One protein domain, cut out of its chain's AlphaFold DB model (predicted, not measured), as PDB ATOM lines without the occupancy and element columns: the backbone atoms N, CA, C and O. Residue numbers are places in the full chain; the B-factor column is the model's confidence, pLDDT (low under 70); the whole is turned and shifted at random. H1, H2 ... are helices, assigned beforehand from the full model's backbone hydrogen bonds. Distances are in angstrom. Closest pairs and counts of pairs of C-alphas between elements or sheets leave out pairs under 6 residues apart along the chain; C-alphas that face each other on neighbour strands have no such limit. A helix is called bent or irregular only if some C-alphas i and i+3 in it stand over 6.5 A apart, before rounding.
ATOM      1  N   ALA A   2      48.710   2.552 111.148       62.91
ATOM      2  CA  ALA A   2      49.936   2.774 111.942       62.91
ATOM      3  C   ALA A   2      51.037   3.537 111.168       62.91
ATOM      4  O   ALA A   2      51.820   4.280 111.750       62.91
ATOM      5  N   HIS A   3      51.060   3.390 109.840       68.69
ATOM      6  CA  HIS A   3      51.946   4.130 108.947       68.69
ATOM      7  C   HIS A   3      51.687   5.648 108.928       68.69
ATOM      8  O   HIS A   3      52.643   6.408 108.983       68.69
ATOM      9  N   VAL A   4      50.424   6.099 108.913       65.44
ATOM     10  CA  VAL A   4      50.074   7.535 108.855       65.44
ATOM     11  C   VAL A   4      50.456   8.231 110.160       65.44
ATOM     12  O   VAL A   4      51.090   9.279 110.135       65.44
ATOM     13  N   PHE A   5      50.174   7.606 111.306       63.09
ATOM     14  CA  PHE A   5      50.625   8.112 112.606       63.09
ATOM     15  C   PHE A   5      52.145   8.135 112.721       63.09
ATOM     16  O   PHE A   5      52.714   9.116 113.189       63.09
ATOM     17  N   ARG A   6      52.820   7.080 112.248       68.50
ATOM     18  CA  ARG A   6      54.282   7.054 112.210       68.50
ATOM     19  C   ARG A   6      54.813   8.197 111.342       68.50
ATOM     20  O   ARG A   6      55.701   8.905 111.786       68.50
ATOM     21  N   GLN A   7      54.228   8.453 110.175       69.25
ATOM     22  CA  GLN A   7      54.605   9.588 109.329       69.25
ATOM     23  C   GLN A   7      54.363  10.938 110.015       69.25
ATOM     24  O   GLN A   7      55.265  11.769 110.016       69.25
ATOM     25  N   ALA A   8      53.212  11.146 110.659       66.00
ATOM     26  CA  ALA A   8      52.925  12.375 111.402       66.00
ATOM     27  C   ALA A   8      53.906  12.588 112.569       66.00
ATOM     28  O   ALA A   8      54.446  13.678 112.730       66.00
ATOM     29  N   SER A   9      54.209  11.529 113.329       65.25
ATOM     30  CA  SER A   9      55.217  11.526 114.397       65.25
ATOM     31  C   SER A   9      56.613  11.882 113.888       65.25
ATOM     32  O   SER A   9      57.358  12.599 114.548       65.25
ATOM     33  N   TRP A  10      56.976  11.383 112.706       74.00
ATOM     34  CA  TRP A  10      58.268  11.666 112.092       74.00
ATOM     35  C   TRP A  10      58.339  13.100 111.586       74.00
ATOM     36  O   TRP A  10      59.353  13.750 111.796       74.00
ATOM     37  N   VAL A  11      57.263  13.613 110.986       70.19
ATOM     38  CA  VAL A  11      57.158  15.025 110.591       70.19
ATOM     39  C   VAL A  11      57.268  15.932 111.815       70.19
ATOM     40  O   VAL A  11      57.968  16.933 111.758       70.19
ATOM     41  N   LEU A  12      56.638  15.559 112.927       65.69
ATOM     42  CA  LEU A  12      56.724  16.257 114.205       65.69
ATOM     43  C   LEU A  12      58.139  16.315 114.765       65.69
ATOM     44  O   LEU A  12      58.677  17.397 114.955       65.69
ATOM     45  N   LYS A  13      58.752  15.146 114.966       72.06
ATOM     46  CA  LYS A  13      60.131  15.049 115.453       72.06
ATOM     47  C   LYS A  13      61.091  15.764 114.519       72.06
ATOM     48  O   LYS A  13      62.034  16.389 114.970       72.06
ATOM     49  N   TRP A  14      60.851  15.690 113.214       75.50
ATOM     50  CA  TRP A  14      61.636  16.431 112.243       75.50
ATOM     51  C   TRP A  14      61.474  17.941 112.434       75.50
ATOM     52  O   TRP A  14      62.481  18.622 112.533       75.50
ATOM     53  N   ILE A  15      60.248  18.458 112.581       67.50
ATOM     54  CA  ILE A  15      59.995  19.881 112.874       67.50
ATOM     55  C   ILE A  15      60.673  20.321 114.180       67.50
ATOM     56  O   ILE A  15      61.287  21.383 114.200       67.50
ATOM     57  N   GLU A  16      60.597  19.514 115.239       65.94
ATOM     58  CA  GLU A  16      61.216  19.797 116.543       65.94
ATOM     59  C   GLU A  16      62.750  19.820 116.494       65.94
ATOM     60  O   GLU A  16      63.380  20.530 117.273       65.94
ATOM     61  N   LEU A  17      63.356  19.043 115.592       71.75
ATOM     62  CA  LEU A  17      64.811  18.918 115.463       71.75
ATOM     63  C   LEU A  17      65.428  19.921 114.483       71.75
ATOM     64  O   LEU A  17      66.651  19.943 114.326       71.75
ATOM     65  N   LEU A  18      64.618  20.716 113.783       65.94
ATOM     66  CA  LEU A  18      65.127  21.608 112.750       65.94
ATOM     67  C   LEU A  18      65.694  22.911 113.313       65.94
ATOM     68  O   LEU A  18      65.120  23.495 114.236       65.94
ATOM     69  N   PRO A  19      66.768  23.439 112.698       64.44
ATOM     70  CA  PRO A  19      67.227  24.788 112.979       64.44
ATOM     71  C   PRO A  19      66.108  25.808 112.739       64.44
ATOM     72  O   PRO A  19      65.373  25.719 111.757       64.44
ATOM     73  N   VAL A  20      66.031  26.827 113.599       57.62
ATOM     74  CA  VAL A  20      65.033  27.918 113.588       57.62
ATOM     75  C   VAL A  20      64.767  28.490 112.190       57.62
ATOM     76  O   VAL A  20      63.608  28.704 111.822       57.62
ATOM     77  N   ALA A  21      65.826  28.715 111.407       61.19
ATOM     78  CA  ALA A  21      65.741  29.254 110.049       61.19
ATOM     79  C   ALA A  21      64.954  28.334 109.092       61.19
ATOM     80  O   ALA A  21      64.243  28.802 108.203       61.19
ATOM     81  N   GLU A  22      65.003  27.020 109.314       68.62
ATOM     82  CA  GLU A  22      64.359  26.020 108.465       68.62
ATOM     83  C   GLU A  22      62.926  25.696 108.886       68.62
ATOM     84  O   GLU A  22      62.171  25.133 108.089       68.62
ATOM     85  N   VAL A  23      62.493  26.081 110.090       66.62
ATOM     86  CA  VAL A  23      61.183  25.661 110.605       66.62
ATOM     87  C   VAL A  23      60.026  26.256 109.801       66.62
ATOM     88  O   VAL A  23      59.084  25.546 109.461       66.62
ATOM     89  N   ALA A  24      60.078  27.529 109.403       63.44
ATOM     90  CA  ALA A  24      59.006  28.119 108.593       63.44
ATOM     91  C   ALA A  24      58.911  27.512 107.168       63.44
ATOM     92  O   ALA A  24      57.798  27.160 106.750       63.44
ATOM     93  N   PRO A  25      60.020  27.351 106.411       67.38
ATOM     94  CA  PRO A  25      60.038  26.560 105.177       67.38
ATOM     95  C   PRO A  25      59.531  25.129 105.370       67.38
ATOM     96  O   PRO A  25      58.766  24.634 104.542       67.38
ATOM     97  N   THR A  26      59.890  24.498 106.483       69.56
ATOM     98  CA  THR A  26      59.542  23.110 106.783       69.56
ATOM     99  C   THR A  26      58.089  22.948 107.169       69.56
ATOM    100  O   THR A  26      57.430  22.063 106.647       69.56
ATOM    101  N   ILE A  27      57.518  23.822 107.987       69.25
ATOM    102  CA  ILE A  27      56.083  23.797 108.283       69.25
ATOM    103  C   ILE A  27      55.292  24.033 107.007       69.25
ATOM    104  O   ILE A  27      54.322  23.328 106.739       69.25
ATOM    105  N   ARG A  28      55.737  24.961 106.154       69.56
ATOM    106  CA  ARG A  28      55.150  25.126 104.823       69.56
ATOM    107  C   ARG A  28      55.247  23.833 104.011       69.56
ATOM    108  O   ARG A  28      54.262  23.461 103.373       69.56
ATOM    109  N   PHE A  29      56.397  23.163 104.025       74.31
ATOM    110  CA  PHE A  29      56.599  21.887 103.349       74.31
ATOM    111  C   PHE A  29      55.678  20.802 103.921       74.31
ATOM    112  O   PHE A  29      54.891  20.242 103.167       74.31
ATOM    113  N   ALA A  30      55.675  20.578 105.233       73.12
ATOM    114  CA  ALA A  30      54.828  19.629 105.947       73.12
ATOM    115  C   ALA A  30      53.343  19.854 105.641       73.12
ATOM    116  O   ALA A  30      52.646  18.923 105.233       73.12
ATOM    117  N   ILE A  31      52.868  21.103 105.723       72.75
ATOM    118  CA  ILE A  31      51.505  21.474 105.327       72.75
ATOM    119  C   ILE A  31      51.264  21.117 103.853       72.75
ATOM    120  O   ILE A  31      50.271  20.468 103.531       72.75
ATOM    121  N   SER A  32      52.178  21.491 102.950       70.69
ATOM    122  CA  SER A  32      52.042  21.219 101.509       70.69
ATOM    123  C   SER A  32      52.097  19.732 101.144       70.69
ATOM    124  O   SER A  32      51.553  19.338 100.116       70.69
ATOM    125  N   LYS A  33      52.735  18.911 101.984       77.06
ATOM    126  CA  LYS A  33      52.850  17.456 101.840       77.06
ATOM    127  C   LYS A  33      51.739  16.695 102.562       77.06
ATOM    128  O   LYS A  33      51.807  15.476 102.659       77.06
ATOM    129  N   GLY A  34      50.705  17.398 103.025       72.50
ATOM    130  CA  GLY A  34      49.491  16.779 103.537       72.50
ATOM    131  C   GLY A  34      49.476  16.549 105.044       72.50
ATOM    132  O   GLY A  34      48.606  15.827 105.504       72.50
ATOM    133  N   ALA A  35      50.354  17.166 105.843       74.00
ATOM    134  CA  ALA A  35      50.290  17.024 107.305       74.00
ATOM    135  C   ALA A  35      48.924  17.455 107.883       74.00
ATOM    136  O   ALA A  35      48.422  16.842 108.818       74.00
ATOM    137  N   VAL A  36      48.276  18.461 107.284       71.06
ATOM    138  CA  VAL A  36      46.913  18.878 107.662       71.06
ATOM    139  C   VAL A  36      45.852  17.892 107.158       71.06
ATOM    140  O   VAL A  36      44.894  17.631 107.876       71.06
ATOM    141  N   GLN A  37      46.057  17.281 105.985       74.06
ATOM    142  CA  GLN A  37      45.205  16.186 105.501       74.06
ATOM    143  C   GLN A  37      45.259  14.997 106.456       74.06
ATOM    144  O   GLN A  37      44.216  14.465 106.806       74.06
ATOM    145  N   MET A  38      46.444  14.660 106.974       70.50
ATOM    146  CA  MET A  38      46.581  13.623 107.996       70.50
ATOM    147  C   MET A  38      45.756  13.957 109.242       70.50
ATOM    148  O   MET A  38      45.101  13.070 109.772       70.50
ATOM    149  N   LEU A  39      45.722  15.216 109.704       68.56
ATOM    150  CA  LEU A  39      44.840  15.587 110.821       68.56
ATOM    151  C   LEU A  39      43.376  15.359 110.504       68.56
ATOM    152  O   LEU A  39      42.635  14.902 111.373       68.56
ATOM    153  N   GLY A  40      42.982  15.668 109.273       69.25
ATOM    154  CA  GLY A  40      41.626  15.440 108.831       69.25
ATOM    155  C   GLY A  40      41.256  13.968 108.798       69.25
ATOM    156  O   GLY A  40      40.265  13.568 109.403       69.25
ATOM    157  N   ASP A  41      42.117  13.152 108.199       72.94
ATOM    158  CA  ASP A  41      41.941  11.706 108.128       72.94
ATOM    159  C   ASP A  41      41.858  11.094 109.530       72.94
ATOM    160  O   ASP A  41      41.048  10.203 109.772       72.94
ATOM    161  N   ILE A  42      42.664  11.591 110.473       68.06
ATOM    162  CA  ILE A  42      42.650  11.123 111.857       68.06
ATOM    163  C   ILE A  42      41.374  11.574 112.595       68.06
ATOM    164  O   ILE A  42      40.803  10.785 113.355       68.06
ATOM    165  N   ALA A  43      40.903  12.806 112.385       65.38
ATOM    166  CA  ALA A  43      39.672  13.306 113.002       65.38
ATOM    167  C   ALA A  43      38.441  12.475 112.591       65.38
ATOM    168  O   ALA A  43      37.550  12.254 113.409       65.38
ATOM    169  N   LEU A  44      38.442  11.944 111.364       70.38
ATOM    170  CA  LEU A  44      37.380  11.099 110.809       70.38
ATOM    171  C   LEU A  44      37.450   9.618 111.249       70.38
ATOM    172  O   LEU A  44      36.590   8.824 110.871       70.38
ATOM    173  N   MET A  45      38.446   9.201 112.042       69.75
ATOM    174  CA  MET A  45      38.610   7.788 112.422       69.75
ATOM    175  C   MET A  45      37.572   7.294 113.456       69.75
ATOM    176  O   MET A  45      37.136   8.052 114.331       69.75
ATOM    177  N   PRO A  46      37.241   5.987 113.480       73.00
ATOM    178  CA  PRO A  46      36.443   5.388 114.552       73.00
ATOM    179  C   PRO A  46      37.082   5.557 115.943       73.00
ATOM    180  O   PRO A  46      38.300   5.454 116.115       73.00
ATOM    181  N   ARG A  47      36.251   5.780 116.972       67.75
ATOM    182  CA  ARG A  47      36.667   6.139 118.346       67.75
ATOM    183  C   ARG A  47      37.667   5.164 118.985       67.75
ATOM    184  O   ARG A  47      38.586   5.603 119.673       67.75
ATOM    185  N   ILE A  48      37.525   3.865 118.720       69.31
ATOM    186  CA  ILE A  48      38.389   2.803 119.270       69.31
ATOM    187  C   ILE A  48      39.826   2.925 118.732       69.31
ATOM    188  O   ILE A  48      40.790   2.789 119.480       69.31
ATOM    189  N   GLN A  49      39.992   3.266 117.451       64.88
ATOM    190  CA  GLN A  49      41.314   3.455 116.837       64.88
ATOM    191  C   GLN A  49      41.956   4.792 117.248       64.88
ATOM    192  O   GLN A  49      43.180   4.884 117.349       64.88
ATOM    193  N   ARG A  50      41.139   5.804 117.578       67.12
ATOM    194  CA  ARG A  50      41.580   7.115 118.089       67.12
ATOM    195  C   ARG A  50      42.151   7.092 119.513       67.12
ATOM    196  O   ARG A  50      42.617   8.132 119.962       67.12
ATOM    197  N   GLN A  51      42.106   6.002 120.279       63.84
ATOM    198  CA  GLN A  51      42.510   6.062 121.694       63.84
ATOM    199  C   GLN A  51      44.001   5.808 121.957       63.84
ATOM    200  O   GLN A  51      44.554   6.468 122.827       63.84
ATOM    201  N   ILE A  52      44.675   4.921 121.220       63.78
ATOM    202  CA  ILE A  52      46.002   4.426 121.643       63.78
ATOM    203  C   ILE A  52      47.163   5.319 121.165       63.78
ATOM    204  O   ILE A  52      48.054   5.625 121.945       63.78
ATOM    205  N   GLN A  53      47.161   5.782 119.909       57.97
ATOM    206  CA  GLN A  53      48.278   6.569 119.336       57.97
ATOM    207  C   GLN A  53      47.994   8.077 119.236       57.97
ATOM    208  O   GLN A  53      48.907   8.890 119.131       57.97
ATOM    209  N   PHE A  54      46.722   8.467 119.310       65.06
ATOM    210  CA  PHE A  54      46.290   9.863 119.221       65.06
ATOM    211  C   PHE A  54      46.573  10.663 120.501       65.06
ATOM    212  O   PHE A  54      46.611  11.884 120.454       65.06
ATOM    213  N   ASN A  55      46.698  10.012 121.663       65.88
ATOM    214  CA  ASN A  55      46.675  10.715 122.952       65.88
ATOM    215  C   ASN A  55      47.893  11.614 123.197       65.88
ATOM    216  O   ASN A  55      47.737  12.635 123.856       65.88
ATOM    217  N   GLU A  56      49.063  11.270 122.662       67.81
ATOM    218  CA  GLU A  56      50.307  11.988 122.979       67.81
ATOM    219  C   GLU A  56      50.777  12.884 121.831       67.81
ATOM    220  O   GLU A  56      51.052  14.065 122.020       67.81
ATOM    221  N   GLN A  57      50.826  12.348 120.612       70.44
ATOM    222  CA  GLN A  57      51.467  13.031 119.483       70.44
ATOM    223  C   GLN A  57      50.567  14.078 118.829       70.44
ATOM    224  O   GLN A  57      51.041  15.094 118.329       70.44
ATOM    225  N   PHE A  58      49.255  13.842 118.829       72.00
ATOM    226  CA  PHE A  58      48.318  14.750 118.186       72.00
ATOM    227  C   PHE A  58      48.199  16.090 118.934       72.00
ATOM    228  O   PHE A  58      48.328  17.122 118.278       72.00
ATOM    229  N   PRO A  59      48.041  16.134 120.276       73.62
ATOM    230  CA  PRO A  59      48.068  17.401 121.006       73.62
ATOM    231  C   PRO A  59      49.371  18.179 120.817       73.62
ATOM    232  O   PRO A  59      49.308  19.391 120.642       73.62
ATOM    233  N   ALA A  60      50.523  17.496 120.790       74.38
ATOM    234  CA  ALA A  60      51.816  18.131 120.535       74.38
ATOM    235  C   ALA A  60      51.847  18.805 119.152       74.38
ATOM    236  O   ALA A  60      52.142  19.991 119.057       74.38
ATOM    237  N   PHE A  61      51.422  18.101 118.097       75.19
ATOM    238  CA  PHE A  61      51.339  18.670 116.746       75.19
ATOM    239  C   PHE A  61      50.383  19.840 116.632       75.19
ATOM    240  O   PHE A  61      50.724  20.861 116.037       75.19
ATOM    241  N   ILE A  62      49.186  19.704 117.198       74.94
ATOM    242  CA  ILE A  62      48.221  20.796 117.203       74.94
ATOM    243  C   ILE A  62      48.775  21.988 117.995       74.94
ATOM    244  O   ILE A  62      48.611  23.121 117.549       74.94
ATOM    245  N   GLY A  63      49.493  21.744 119.095       77.50
ATOM    246  CA  GLY A  63      50.246  22.751 119.844       77.50
ATOM    247  C   GLY A  63      51.260  23.489 118.968       77.50
ATOM    248  O   GLY A  63      51.189  24.710 118.854       77.50
ATOM    249  N   THR A  64      52.101  22.759 118.230       76.88
ATOM    250  CA  THR A  64      53.035  23.363 117.271       76.88
ATOM    251  C   THR A  64      52.286  24.196 116.228       76.88
ATOM    252  O   THR A  64      52.566  25.376 116.052       76.88
ATOM    253  N   LEU A  65      51.265  23.649 115.556       78.38
ATOM    254  CA  LEU A  65      50.496  24.413 114.561       78.38
ATOM    255  C   LEU A  65      49.882  25.690 115.151       78.38
ATOM    256  O   LEU A  65      49.838  26.728 114.481       78.38
ATOM    257  N   ARG A  66      49.434  25.626 116.406       79.50
ATOM    258  CA  ARG A  66      48.858  26.744 117.152       79.50
ATOM    259  C   ARG A  66      49.865  27.865 117.396       79.50
ATOM    260  O   ARG A  66      49.476  29.034 117.288       79.50
ATOM    261  N   GLU A  67      51.120  27.549 117.699       77.56
ATOM    262  CA  GLU A  67      52.208  28.529 117.840       77.56
ATOM    263  C   GLU A  67      52.419  29.288 116.521       77.56
ATOM    264  O   GLU A  67      52.378  30.525 116.468       77.56
ATOM    265  N   TYR A  68      52.491  28.544 115.413       79.50
ATOM    266  CA  TYR A  68      52.703  29.108 114.079       79.50
ATOM    267  C   TYR A  68      51.488  29.837 113.501       79.50
ATOM    268  O   TYR A  68      51.647  30.718 112.651       79.50
ATOM    269  N   ALA A  69      50.279  29.572 114.005       82.50
ATOM    270  CA  ALA A  69      49.048  30.279 113.639       82.50
ATOM    271  C   ALA A  69      49.030  31.768 114.049       82.50
ATOM    272  O   ALA A  69      48.008  32.441 113.935       82.50
ATOM    273  N   THR A  70      50.153  32.313 114.514       82.94
ATOM    274  CA  THR A  70      50.337  33.738 114.808       82.94
ATOM    275  C   THR A  70      51.210  34.475 113.785       82.94
ATOM    276  O   THR A  70      51.435  35.684 113.909       82.94
ATOM    277  N   PHE A  71      51.662  33.780 112.734       87.00
ATOM    278  CA  PHE A  71      52.451  34.361 111.649       87.00
ATOM    279  C   PHE A  71      51.661  34.388 110.339       87.00
ATOM    280  O   PHE A  71      51.188  33.345 109.887       87.00
ATOM    281  N   PRO A  72      51.587  35.532 109.628       89.44
ATOM    282  CA  PRO A  72      50.734  35.663 108.445       89.44
ATOM    283  C   PRO A  72      51.019  34.629 107.346       89.44
ATOM    284  O   PRO A  72      50.116  34.185 106.642       89.44
ATOM    285  N   ARG A  73      52.292  34.258 107.153       86.81
ATOM    286  CA  ARG A  73      52.671  33.261 106.140       86.81
ATOM    287  C   ARG A  73      52.168  31.870 106.520       86.81
ATOM    288  O   ARG A  73      51.566  31.212 105.680       86.81
ATOM    289  N   ALA A  74      52.383  31.460 107.768       84.50
ATOM    290  CA  ALA A  74      51.929  30.173 108.276       84.50
ATOM    291  C   ALA A  74      50.398  30.092 108.286       84.50
ATOM    292  O   ALA A  74      49.855  29.158 107.711       84.50
ATOM    293  N   VAL A  75      49.705  31.121 108.789       88.25
ATOM    294  CA  VAL A  75      48.231  31.209 108.773       88.25
ATOM    295  C   VAL A  75      47.672  31.031 107.363       88.25
ATOM    296  O   VAL A  75      46.745  30.258 107.175       88.25
ATOM    297  N   ARG A  76      48.269  31.657 106.339       88.44
ATOM    298  CA  ARG A  76      47.834  31.474 104.942       88.44
ATOM    299  C   ARG A  76      47.969  30.028 104.460       88.44
ATOM    300  O   ARG A  76      47.134  29.560 103.692       88.44
ATOM    301  N   HIS A  77      49.052  29.350 104.831       84.19
ATOM    302  CA  HIS A  77      49.254  27.950 104.461       84.19
ATOM    303  C   HIS A  77      48.297  27.032 105.219       84.19
ATOM    304  O   HIS A  77      47.702  26.154 104.603       84.19
ATOM    305  N   LEU A  78      48.116  27.281 106.516       84.69
ATOM    306  CA  LEU A  78      47.205  26.541 107.377       84.69
ATOM    307  C   LEU A  78      45.757  26.688 106.927       84.69
ATOM    308  O   LEU A  78      45.106  25.677 106.727       84.69
ATOM    309  N   GLN A  79      45.291  27.910 106.670       86.50
ATOM    310  CA  GLN A  79      43.943  28.180 106.171       86.50
ATOM    311  C   GLN A  79      43.657  27.393 104.886       86.50
ATOM    312  O   GLN A  79      42.708  26.625 104.835       86.50
ATOM    313  N   LYS A  80      44.530  27.502 103.873       85.81
ATOM    314  CA  LYS A  80      44.369  26.767 102.605       85.81
ATOM    315  C   LYS A  80      44.338  25.254 102.783       85.81
ATOM    316  O   LYS A  80      43.776  24.548 101.953       85.81
ATOM    317  N   ALA A  81      45.052  24.749 103.780       82.81
ATOM    318  CA  ALA A  81      45.103  23.327 104.055       82.81
ATOM    319  C   ALA A  81      43.858  22.875 104.827       82.81
ATOM    320  O   ALA A  81      43.274  21.861 104.471       82.81
ATOM    321  N   ILE A  82      43.410  23.667 105.802       79.12
ATOM    322  CA  ILE A  82      42.164  23.474 106.547       79.12
ATOM    323  C   ILE A  82      40.974  23.482 105.593       79.12
ATOM    324  O   ILE A  82      40.278  22.482 105.534       79.12
ATOM    325  N   GLU A  83      40.816  24.506 104.750       82.56
ATOM    326  CA  GLU A  83      39.721  24.611 103.768       82.56
ATOM    327  C   GLU A  83      39.588  23.361 102.880       82.56
ATOM    328  O   GLU A  83      38.481  22.964 102.525       82.56
ATOM    329  N   LYS A  84      40.706  22.700 102.552       81.19
ATOM    330  CA  LYS A  84      40.706  21.442 101.789       81.19
ATOM    331  C   LYS A  84      40.267  20.227 102.605       81.19
ATOM    332  O   LYS A  84      39.743  19.283 102.028       81.19
ATOM    333  N   CYS A  85      40.522  20.231 103.911       70.56
ATOM    334  CA  CYS A  85      40.335  19.074 104.786       70.56
ATOM    335  C   CYS A  85      39.033  19.134 105.599       70.56
ATOM    336  O   CYS A  85      38.521  18.087 105.975       70.56
ATOM    337  N   THR A  86      38.504  20.321 105.918       67.06
ATOM    338  CA  THR A  86      37.539  20.483 107.019       67.06
ATOM    339  C   THR A  86      36.069  20.461 106.651       67.06
ATOM    340  O   THR A  86      35.263  20.303 107.564       67.06
ATOM    341  N   SER A  87      35.695  20.527 105.369       65.00
ATOM    342  CA  SER A  87      34.275  20.431 104.990       65.00
ATOM    343  C   SER A  87      33.601  19.145 105.515       65.00
ATOM    344  O   SER A  87      32.520  19.263 106.070       65.00
ATOM    345  N   PRO A  88      34.224  17.947 105.459       64.50
ATOM    346  CA  PRO A  88      33.628  16.724 106.022       64.50
ATOM    347  C   PRO A  88      33.776  16.598 107.550       64.50
ATOM    348  O   PRO A  88      33.018  15.884 108.206       64.50
ATOM    349  N   ILE A  89      34.786  17.253 108.129       63.78
ATOM    350  CA  ILE A  89      35.148  17.109 109.548       63.78
ATOM    351  C   ILE A  89      34.208  17.917 110.428       63.78
ATOM    352  O   ILE A  89      33.776  17.416 111.458       63.78
ATOM    353  N   ILE A  90      33.895  19.152 110.031       64.31
ATOM    354  CA  ILE A  90      33.040  20.046 110.822       64.31
ATOM    355  C   ILE A  90      31.660  19.407 111.031       64.31
ATOM    356  O   ILE A  90      31.179  19.364 112.163       64.31
ATOM    357  N   ASP A  91      31.092  18.815 109.978       65.94
ATOM    358  CA  ASP A  91      29.791  18.141 110.036       65.94
ATOM    359  C   ASP A  91      29.823  16.882 110.919       65.94
ATOM    360  O   ASP A  91      28.871  16.602 111.644       65.94
ATOM    361  N   THR A  92      30.941  16.148 110.917       63.56
ATOM    362  CA  THR A  92      31.102  14.904 111.694       63.56
ATOM    363  C   THR A  92      31.420  15.167 113.173       63.56
ATOM    364  O   THR A  92      31.003  14.412 114.048       63.56
ATOM    365  N   VAL A  93      32.169  16.230 113.482       60.25
ATOM    366  CA  VAL A  93      32.588  16.575 114.855       60.25
ATOM    367  C   VAL A  93      31.453  17.238 115.645       60.25
ATOM    368  O   VAL A  93      31.411  17.130 116.870       60.25
ATOM    369  N   ALA A  94      30.490  17.871 114.969       60.34
ATOM    370  CA  ALA A  94      29.381  18.566 115.617       60.34
ATOM    371  C   ALA A  94      28.494  17.661 116.501       60.34
ATOM    372  O   ALA A  94      27.890  18.168 117.446       60.34
ATOM    373  N   SER A  95      28.433  16.346 116.248       61.03
ATOM    374  CA  SER A  95      27.527  15.423 116.946       61.03
ATOM    375  C   SER A  95      28.095  14.756 118.210       61.03
ATOM    376  O   SER A  95      27.312  14.269 119.020       61.03
ATOM    377  N   GLU A  96      29.419  14.730 118.423       62.09
ATOM    378  CA  GLU A  96      30.044  14.049 119.576       62.09
ATOM    379  C   GLU A  96      31.301  14.784 120.075       62.09
ATOM    380  O   GLU A  96      32.424  14.466 119.688       62.09
ATOM    381  N   TRP A  97      31.138  15.764 120.969       63.78
ATOM    382  CA  TRP A  97      32.261  16.569 121.465       63.78
ATOM    383  C   TRP A  97      33.041  15.860 122.582       63.78
ATOM    384  O   TRP A  97      32.530  15.624 123.678       63.78
ATOM    385  N   THR A  98      34.325  15.590 122.350       68.00
ATOM    386  CA  THR A  98      35.312  15.192 123.366       68.00
ATOM    387  C   THR A  98      36.304  16.329 123.657       68.00
ATOM    388  O   THR A  98      36.437  17.287 122.895       68.00
ATOM    389  N   ARG A  99      37.095  16.220 124.739       63.28
ATOM    390  CA  ARG A  99      38.178  17.183 125.068       63.28
ATOM    391  C   ARG A  99      39.178  17.394 123.916       63.28
ATOM    392  O   ARG A  99      39.816  18.438 123.844       63.28
ATOM    393  N   LYS A 100      39.342  16.412 123.030       64.12
ATOM    394  CA  LYS A 100      40.245  16.487 121.872       64.12
ATOM    395  C   LYS A 100      39.657  17.323 120.738       64.12
ATOM    396  O   LYS A 100      40.391  18.083 120.112       64.12
ATOM    397  N   ASP A 101      38.345  17.241 120.542       68.38
ATOM    398  CA  ASP A 101      37.618  18.055 119.565       68.38
ATOM    399  C   ASP A 101      37.688  19.538 119.943       68.38
ATOM    400  O   ASP A 101      37.802  20.395 119.070       68.38
ATOM    401  N   PHE A 102      37.772  19.841 121.244       70.56
ATOM    402  CA  PHE A 102      38.032  21.195 121.732       70.56
ATOM    403  C   PHE A 102      39.381  21.755 121.252       70.56
ATOM    404  O   PHE A 102      39.430  22.901 120.827       70.56
ATOM    405  N   ILE A 103      40.467  20.968 121.267       70.75
ATOM    406  CA  ILE A 103      41.809  21.441 120.861       70.75
ATOM    407  C   ILE A 103      41.863  21.712 119.349       70.75
ATOM    408  O   ILE A 103      42.407  22.727 118.917       70.75
ATOM    409  N   VAL A 104      41.267  20.837 118.537       73.69
ATOM    410  CA  VAL A 104      41.181  21.049 117.082       73.69
ATOM    411  C   VAL A 104      40.324  22.271 116.770       73.69
ATOM    412  O   VAL A 104      40.754  23.144 116.018       73.69
ATOM    413  N   THR A 105      39.151  22.368 117.399       75.31
ATOM    414  CA  THR A 105      38.233  23.501 117.231       75.31
ATOM    415  C   THR A 105      38.877  24.816 117.672       75.31
ATOM    416  O   THR A 105      38.716  25.824 116.995       75.31
ATOM    417  N   ASP A 106      39.653  24.815 118.759       76.62
ATOM    418  CA  ASP A 106      40.423  25.970 119.237       76.62
ATOM    419  C   ASP A 106      41.421  26.459 118.182       76.62
ATOM    420  O   ASP A 106      41.439  27.642 117.835       76.62
ATOM    421  N   VAL A 107      42.207  25.541 117.611       78.50
ATOM    422  CA  VAL A 107      43.198  25.881 116.584       78.50
ATOM    423  C   VAL A 107      42.543  26.336 115.291       78.50
ATOM    424  O   VAL A 107      42.983  27.335 114.724       78.50
ATOM    425  N   MET A 108      41.476  25.671 114.850       81.44
ATOM    426  CA  MET A 108      40.701  26.104 113.686       81.44
ATOM    427  C   MET A 108      40.118  27.497 113.904       81.44
ATOM    428  O   MET A 108      40.393  28.396 113.116       81.44
ATOM    429  N   ARG A 109      39.440  27.730 115.033       79.25
ATOM    430  CA  ARG A 109      38.899  29.043 115.404       79.25
ATOM    431  C   ARG A 109      39.988  30.112 115.443       79.25
ATOM    432  O   ARG A 109      39.766  31.230 114.986       79.25
ATOM    433  N   LYS A 110      41.169  29.790 115.978       81.50
ATOM    434  CA  LYS A 110      42.313  30.708 116.004       81.50
ATOM    435  C   LYS A 110      42.823  31.011 114.597       81.50
ATOM    436  O   LYS A 110      43.112  32.169 114.310       81.50
ATOM    437  N   ILE A 111      42.948  30.007 113.729       85.12
ATOM    438  CA  ILE A 111      43.388  30.195 112.341       85.12
ATOM    439  C   ILE A 111      42.367  31.021 111.573       85.12
ATOM    440  O   ILE A 111      42.772  31.980 110.921       85.12
ATOM    441  N   ASP A 112      41.079  30.719 111.707       83.81
ATOM    442  CA  ASP A 112      39.994  31.466 111.080       83.81
ATOM    443  C   ASP A 112      40.021  32.924 111.528       83.81
ATOM    444  O   ASP A 112      40.058  33.819 110.687       83.81
ATOM    445  N   LEU A 113      40.129  33.179 112.834       83.69
ATOM    446  CA  LEU A 113      40.279  34.520 113.401       83.69
ATOM    447  C   LEU A 113      41.509  35.240 112.833       83.69
ATOM    448  O   LEU A 113      41.408  36.342 112.292       83.69
ATOM    449  N   CYS A 114      42.680  34.614 112.910       88.31
ATOM    450  CA  CYS A 114      43.925  35.169 112.391       88.31
ATOM    451  C   CYS A 114      43.860  35.419 110.874       88.31
ATOM    452  O   CYS A 114      44.444  36.388 110.380       88.31
ATOM    453  N   SER A 115      43.146  34.578 110.121       89.81
ATOM    454  CA  SER A 115      43.030  34.672 108.664       89.81
ATOM    455  C   SER A 115      42.379  35.980 108.216       89.81
ATOM    456  O   SER A 115      42.766  36.554 107.192       89.81
ATOM    457  N   GLN A 116      41.479  36.525 109.041       88.56
ATOM    458  CA  GLN A 116      40.791  37.786 108.781       88.56
ATOM    459  C   GLN A 116      41.766  38.966 108.677       88.56
ATOM    460  O   GLN A 116      41.467  39.950 108.008       88.56
ATOM    461  N   PHE A 117      42.959  38.859 109.265       90.31
ATOM    462  CA  PHE A 117      44.001  39.887 109.212       90.31
ATOM    463  C   PHE A 117      45.074  39.613 108.144       90.31
ATOM    464  O   PHE A 117      46.043  40.371 108.018       90.31
TER     465      PHE A 117
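This is residues 2 to 117 of the 395 residues of the protein "MYND-type domain-containing protein" of Coprinellus micaceus (UniProt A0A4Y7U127). What is the shape? H4 and H7 lie side by side as one layer, which crosses over a second layer where H2 and then H3 run beside H5; H1 covers the side of H2 and H3 away from H5, and H6 follows at the end of H5. What is it made of? The 116 printed residues hold seven named helices, H1 to H7 in chain order, and no named strand; the class is all helix. How tightly is it drawn in? It is compact, with a radius of gyration of the C-alphas of 13.6 A, and spans 39 by 33 by 21 A.

What does the first helix meet? H1, residues 2 to 17, forms a helical hairpin with H2, residues 20 to 32: residues 11 to 15 alone touch H2, closest at the C-alphas of Ile 15 and Val 23, 6.3 A, at a shallow tilt of 24 degrees, opposite ways. Residues 4 to 11 alone touch H3, residues 35 to 43, closest at the C-alphas of Ala 8 and Ala 35, 6.7 A. Which helix is the hub? H5, residues 72 to 85, touches three helices. Its closest C-alphas to H2 are His 77 and Arg 28, 6.5 A, and to H3 Cys 85 and Gly 40, 5.6 A; residues 108 to 115 alone of H7, residues 99 to 115, touch it, closest at the C-alphas of Ile 111 and Val 75, 6.1 A, at a steep tilt of 55 degrees. Where are the other two? H4, residues 54 to 68, touches H7 at a shallow tilt of 16 degrees, the same way, with the C-alphas of Arg 66 and Val 107 closest at 5.8 A. H6, residues 87 to 93, is close to but not clearly touching H3, with the C-alphas of Ile 89 and Gly 40 closest at 6.7 A. Are the backbones complete? Every O i to N i+4 pair is within hydrogen-bond range in H1 and H3; the counts are 7 of 9 in H2, 8 of 11 in H4, 9 of 10 in H5, 2 of 3 in H6 and 12 of 13 in H7.

Where do the helices begin and end? C-alpha 2, first of H1, is at (49.936, 2.774, 111.942), and C-alpha 115, last of H7, at (43.030, 34.672, 108.664). How long are they? From first to last C-alpha, H7 measures 24.5 A, H1 22.2 A, H4 20.9 A, H5 19.9 A, H2 19.0 A, H3 12.6 A and H6 10.7 A. Is any irregular? H2 only just is: C-alphas 21 and 24 are 7.0 A apart.

How large is it? The two C-alphas farthest apart, those of Ala 21 and Ser 95, are 41.2 A apart; residues 94 to 99, of which 99 belongs to H7, stand free. Is it continuous? The printed part has no cut; H3 to H4 is a short link, and the other links are tight. Where is confidence low? The mean pLDDT of the printed part is 72.6, with 53 residues under 70, among them 18 to 28, 47 to 56 and 86 to 101 of this predicted model.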